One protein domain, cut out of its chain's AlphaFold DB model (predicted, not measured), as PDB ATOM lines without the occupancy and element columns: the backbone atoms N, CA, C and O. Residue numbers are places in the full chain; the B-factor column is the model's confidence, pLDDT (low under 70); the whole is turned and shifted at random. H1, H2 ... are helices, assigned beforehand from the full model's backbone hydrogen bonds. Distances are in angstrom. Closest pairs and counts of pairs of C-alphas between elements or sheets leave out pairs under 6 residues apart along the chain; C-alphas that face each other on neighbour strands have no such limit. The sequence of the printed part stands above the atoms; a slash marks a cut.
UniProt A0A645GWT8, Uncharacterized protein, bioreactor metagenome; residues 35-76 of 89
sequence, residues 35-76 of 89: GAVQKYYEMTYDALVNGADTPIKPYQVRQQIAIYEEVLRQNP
ATOM      1  N   GLY A  35     -42.412 -11.957 -15.616       88.50
ATOM      2  CA  GLY A  35     -42.260 -13.045 -14.646       88.50
ATOM      3  C   GLY A  35     -41.406 -14.201 -15.178       88.50
ATOM      4  O   GLY A  35     -40.516 -14.687 -14.480       88.50
ATOM      5  N   ALA A  36     -41.617 -14.606 -16.435       87.94
ATOM      6  CA  ALA A  36     -40.840 -15.680 -17.052       87.94
ATOM      7  C   ALA A  36     -39.357 -15.311 -17.216       87.94
ATOM      8  O   ALA A  36     -38.482 -16.119 -16.901       87.94
ATOM      9  N   VAL A  37     -39.061 -14.088 -17.669       92.12
ATOM     10  CA  VAL A  37     -37.683 -13.608 -17.859       92.12
ATOM     11  C   VAL A  37     -36.960 -13.473 -16.525       92.12
ATOM     12  O   VAL A  37     -35.811 -13.901 -16.413       92.12
ATOM     13  N   GLN A  38     -37.627 -12.934 -15.502       92.94
ATOM     14  CA  GLN A  38     -37.060 -12.879 -14.157       92.94
ATOM     15  C   GLN A  38     -36.691 -14.286 -13.674       92.94
ATOM     16  O   GLN A  38     -35.538 -14.526 -13.314       92.94
ATOM     17  N   LYS A  39     -37.631 -15.236 -13.750       91.00
ATOM     18  CA  LYS A  39     -37.388 -16.613 -13.309       91.00
ATOM     19  C   LYS A  39     -36.246 -17.276 -14.080       91.00
ATOM     20  O   LYS A  39     -35.439 -17.992 -13.491       91.00
ATOM     21  N   TYR A  40     -36.161 -17.033 -15.386       92.19
ATOM     22  CA  TYR A  40     -35.065 -17.515 -16.222       92.19
ATOM     23  C   TYR A  40     -33.699 -17.026 -15.722       92.19
ATOM     24  O   TYR A  40     -32.783 -17.838 -15.555       92.19
ATOM     25  N   TYR A  41     -33.557 -15.730 -15.443       95.50
ATOM     26  CA  TYR A  41     -32.289 -15.180 -14.962       95.50
ATOM     27  C   TYR A  41     -31.947 -15.632 -13.542       95.50
ATOM     28  O   TYR A  41     -30.781 -15.923 -13.287       95.50
ATOM     29  N   GLU A  42     -32.932 -15.769 -12.652       94.81
ATOM     30  CA  GLU A  42     -32.736 -16.352 -11.316       94.81
ATOM     31  C   GLU A  42     -32.168 -17.775 -11.410       94.81
ATOM     32  O   GLU A  42     -31.111 -18.056 -10.852       94.81
ATOM     33  N   MET A  43     -32.804 -18.652 -12.198       94.69
ATOM     34  CA  MET A  43     -32.324 -20.026 -12.402       94.69
ATOM     35  C   MET A  43     -30.927 -20.066 -13.029       94.69
ATOM     36  O   MET A  43     -30.114 -20.920 -12.683       94.69
ATOM     37  N   THR A  44     -30.650 -19.149 -13.958       94.19
ATOM     38  CA  THR A  44     -29.338 -19.044 -14.603       94.19
ATOM     39  C   THR A  44     -28.269 -18.640 -13.592       94.19
ATOM     40  O   THR A  44     -27.206 -19.256 -13.543       94.19
ATOM     41  N   TYR A  45     -28.552 -17.633 -12.765       96.19
ATOM     42  CA  TYR A  45     -27.650 -17.196 -11.706       96.19
ATOM     43  C   TYR A  45     -27.390 -18.326 -10.707       96.19
ATOM     44  O   TYR A  45     -26.234 -18.627 -10.419       96.19
ATOM     45  N   ASP A  46     -28.436 -19.001 -10.235       96.31
ATOM     46  CA  ASP A  46     -28.303 -20.095  -9.273       96.31
ATOM     47  C   ASP A  46     -27.475 -21.259  -9.823       96.31
ATOM     48  O   ASP A  46     -26.622 -21.800  -9.116       96.31
ATOM     49  N   ALA A  47     -27.664 -21.621 -11.091       94.81
ATOM     50  CA  ALA A  47     -26.874 -22.672 -11.721       94.81
ATOM     51  C   ALA A  47     -25.389 -22.295 -11.844       94.81
ATOM     52  O   ALA A  47     -24.515 -23.119 -11.572       94.81
ATOM     53  N   LEU A  48     -25.093 -21.051 -12.235       95.38
ATOM     54  CA  LEU A  48     -23.722 -20.603 -12.495       95.38
ATOM     55  C   LEU A  48     -22.948 -20.226 -11.227       95.38
ATOM     56  O   LEU A  48     -21.742 -20.453 -11.162       95.38
ATOM     57  N   VAL A  49     -23.620 -19.629 -10.243       98.00
ATOM     58  CA  VAL A  49     -22.984 -19.070  -9.041       98.00
ATOM     59  C   VAL A  49     -23.122 -20.005  -7.848       98.00
ATOM     60  O   VAL A  49     -22.153 -20.213  -7.121       98.00
ATOM     61  N   ASN A  50     -24.301 -20.598  -7.662       97.19
ATOM     62  CA  ASN A  50     -24.602 -21.438  -6.501       97.19
ATOM     63  C   ASN A  50     -24.448 -22.941  -6.797       97.19
ATOM     64  O   ASN A  50     -24.581 -23.759  -5.888       97.19
ATOM     65  N   GLY A  51     -24.166 -23.318  -8.050       95.06
ATOM     66  CA  GLY A  51     -24.056 -24.716  -8.474       95.06
ATOM     67  C   GLY A  51     -25.385 -25.472  -8.419       95.06
ATOM     68  O   GLY A  51     -25.388 -26.698  -8.298       95.06
ATOM     69  N   ALA A  52     -26.510 -24.752  -8.459       95.44
ATOM     70  CA  ALA A  52     -27.828 -25.361  -8.441       95.44
ATOM     71  C   ALA A  52     -28.085 -26.162  -9.723       95.44
ATOM     72  O   ALA A  52     -27.602 -25.846 -10.811       95.44
ATOM     73  N   ASP A  53     -28.890 -27.206  -9.594       93.62
ATOM     74  CA  ASP A  53     -29.256 -28.039 -10.725       93.62
ATOM     75  C   ASP A  53     -30.313 -27.345 -11.603       93.62
ATOM     76  O   ASP A  53     -31.284 -26.776 -11.098       93.62
ATOM     77  N   THR A  54     -30.158 -27.398 -12.927       89.12
ATOM     78  CA  THR A  54     -31.121 -26.769 -13.841       89.12
ATOM     79  C   THR A  54     -32.343 -27.672 -14.029       89.12
ATOM     80  O   THR A  54     -32.184 -28.860 -14.329       89.12
ATOM     81  N   PRO A  55     -33.582 -27.158 -13.921       88.12
ATOM     82  CA  PRO A  55     -34.776 -27.979 -14.145       88.12
ATOM     83  C   PRO A  55     -34.853 -28.483 -15.593       88.12
ATOM     84  O   PRO A  55     -35.341 -29.580 -15.848       88.12
ATOM     85  N   ILE A  56     -34.311 -27.703 -16.533       88.31
ATOM     86  CA  ILE A  56     -34.160 -28.076 -17.938       88.31
ATOM     87  C   ILE A  56     -32.765 -28.664 -18.132       88.31
ATOM     88  O   ILE A  56     -31.753 -27.998 -17.897       88.31
ATOM     89  N   LYS A  57     -32.701 -29.922 -18.564       91.19
ATOM     90  CA  LYS A  57     -31.443 -30.640 -18.772       91.19
ATOM     91  C   LYS A  57     -30.907 -30.424 -20.185       91.19
ATOM     92  O   LYS A  57     -31.685 -30.455 -21.140       91.19
ATOM     93  N   PRO A  58     -29.574 -30.360 -20.372       89.69
ATOM     94  CA  PRO A  58     -28.978 -30.221 -21.701       89.69
ATOM     95  C   PRO A  58     -29.430 -31.287 -22.710       89.69
ATOM     96  O   PRO A  58     -29.553 -31.008 -23.900       89.69
ATOM     97  N   TYR A  59     -29.712 -32.518 -22.265       94.44
ATOM     98  CA  TYR A  59     -30.189 -33.564 -23.172       94.44
ATOM     99  C   TYR A  59     -31.580 -33.274 -23.759       94.44
ATOM    100  O   TYR A  59     -31.829 -33.680 -24.889       94.44
ATOM    101  N   GLN A  60     -32.453 -32.561 -23.040       94.81
ATOM    102  CA  GLN A  60     -33.786 -32.199 -23.537       94.81
ATOM    103  C   GLN A  60     -33.669 -31.194 -24.689       94.81
ATOM    104  O   GLN A  60     -34.345 -31.327 -25.703       94.81
ATOM    105  N   VAL A  61     -32.734 -30.244 -24.589       93.50
ATOM    106  CA  VAL A  61     -32.432 -29.297 -25.676       93.50
ATOM    107  C   VAL A  61     -31.872 -30.032 -26.898       93.50
ATOM    108  O   VAL A  61     -32.284 -29.768 -28.025       93.50
ATOM    109  N   ARG A  62     -30.995 -31.025 -26.691       96.00
ATOM    110  CA  ARG A  62     -30.467 -31.850 -27.793       96.00
ATOM    111  C   ARG A  62     -31.554 -32.624 -28.541       96.00
ATOM    112  O   ARG A  62     -31.439 -32.780 -29.750       96.00
ATOM    113  N   GLN A  63     -32.605 -33.083 -27.858       96.56
ATOM    114  CA  GLN A  63     -33.741 -33.740 -28.520       96.56
ATOM    115  C   GLN A  63     -34.471 -32.783 -29.470       96.56
ATOM    116  O   GLN A  63     -34.805 -33.171 -30.585       96.56
ATOM    117  N   GLN A  64     -34.669 -31.527 -29.059       96.44
ATOM    118  CA  GLN A  64     -35.297 -30.509 -29.908       96.44
ATOM    119  C   GLN A  64     -34.435 -30.189 -31.136       96.44
ATOM    120  O   GLN A  64     -34.956 -30.123 -32.247       96.44
ATOM    121  N   ILE A  65     -33.117 -30.058 -30.948       96.38
ATOM    122  CA  ILE A  65     -32.162 -29.841 -32.047       96.38
ATOM    123  C   ILE A  65     -32.215 -31.004 -33.042       96.38
ATOM    124  O   ILE A  65     -32.341 -30.759 -34.235       96.38
ATOM    125  N   ALA A  66     -32.207 -32.253 -32.569       96.44
ATOM    126  CA  ALA A  66     -32.257 -33.426 -33.443       96.44
ATOM    127  C   ALA A  66     -33.534 -33.473 -34.302       96.44
ATOM    128  O   ALA A  66     -33.477 -33.820 -35.479       96.44
ATOM    129  N   ILE A  67     -34.686 -33.089 -33.736       95.31
ATOM    130  CA  ILE A  67     -35.940 -32.968 -34.496       95.31
ATOM    131  C   ILE A  67     -35.801 -31.891 -35.576       95.31
ATOM    132  O   ILE A  67     -36.160 -32.127 -36.727       95.31
ATOM    133  N   TYR A  68     -35.266 -30.722 -35.222       90.38
ATOM    134  CA  TYR A  68     -35.072 -29.624 -36.167       90.38
ATOM    135  C   TYR A  68     -34.112 -29.995 -37.306       90.38
ATOM    136  O   TYR A  68     -34.416 -29.752 -38.474       90.38
ATOM    137  N   GLU A  69     -32.988 -30.632 -36.988       94.25
ATOM    138  CA  GLU A  69     -32.022 -31.130 -37.971       94.25
ATOM    139  C   GLU A  69     -32.650 -32.161 -38.912       94.25
ATOM    140  O   GLU A  69     -32.426 -32.108 -40.121       94.25
ATOM    141  N   GLU A  70     -33.482 -33.062 -38.392       93.25
ATOM    142  CA  GLU A  70     -34.187 -34.051 -39.207       93.25
ATOM    143  C   GLU A  70     -35.230 -33.397 -40.125       93.25
ATOM    144  O   GLU A  70     -35.327 -33.757 -41.301       93.25
ATOM    145  N   VAL A  71     -35.958 -32.386 -39.637       88.62
ATOM    146  CA  VAL A  71     -36.867 -31.572 -40.460       88.62
ATOM    147  C   VAL A  71     -36.099 -30.882 -41.588       88.62
ATOM    148  O   VAL A  71     -36.522 -30.962 -42.739       88.62
ATOM    149  N   LEU A  72     -34.953 -30.261 -41.289       87.12
ATOM    150  CA  LEU A  72     -34.096 -29.639 -42.303       87.12
ATOM    151  C   LEU A  72     -33.548 -30.660 -43.308       87.12
ATOM    152  O   LEU A  72     -33.445 -30.360 -44.496       87.12
ATOM    153  N   ARG A  73     -33.201 -31.869 -42.861       88.25
ATOM    154  CA  ARG A  73     -32.705 -32.944 -43.729       88.25
ATOM    155  C   ARG A  73     -33.785 -33.450 -44.689       88.25
ATOM    156  O   ARG A  73     -33.480 -33.736 -45.845       88.25
ATOM    157  N   GLN A  74     -35.025 -33.595 -44.214       85.44
ATOM    158  CA  GLN A  74     -36.164 -34.061 -45.016       85.44
ATOM    159  C   GLN A  74     -36.742 -32.968 -45.925       85.44
ATOM    160  O   GLN A  74     -37.208 -33.269 -47.023       85.44
ATOM    161  N   ASN A  75     -36.711 -31.716 -45.469       80.94
ATOM    162  CA  ASN A  75     -37.235 -30.550 -46.167       80.94
ATOM    163  C   ASN A  75     -36.196 -29.417 -46.135       80.94
ATOM    164  O   ASN A  75     -36.338 -28.469 -45.353       80.94
ATOM    165  N   PRO A  76     -35.124 -29.521 -46.942       82.50
ATOM    166  CA  PRO A  76     -34.104 -28.487 -46.991       82.50
ATOM    167  C   PRO A  76     -34.755 -27.161 -47.395       82.50
ATOM    168  O   PRO A  76     -35.536 -27.137 -48.349       82.50
TER     169      PRO A  76
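This is residues 35 to 76 of the 89 residues of an uncharacterized protein of bioreactor metagenome (UniProt A0A645GWT8). Two helices, H1 and then H2, form the arms of an open L, joined at its corner by the looped link of residues 50 to 57; they do not pack on each other, and H2 makes most of the length. The printed part has 42 residues with two named helices and no named strand, and its class is all helix. It is extended, with a radius of gyration of the C-alphas of 14.7 A, and spans 42 by 21 by 12 A.

H1, residues 35 to 49, and H2, residues 58 to 74, are apart, with no C-alpha of the one within 8 A of the other. Residues 35 to 42, which belong to H1, stand free. Residues 57 to 76, of which 58 to 74 belong to H2, stand free too. In H1 and H2 every O i to N i+4 pair is within hydrogen-bond range.

H1 begins at C-alpha 35 (-42.260, -13.045, -14.646) and measures 21.0 A from first to last C-alpha. H2 measures 24.7 A and ends at C-alpha 74 (-36.164, -34.061, -45.016).

The C-alphas of Asn 50 and Asn 75, the two farthest apart, are 42.6 A apart. The link from H1 to H2 is short, with 8 residues. The printed part has no cut, and no printed residue is under 70 in pLDDT.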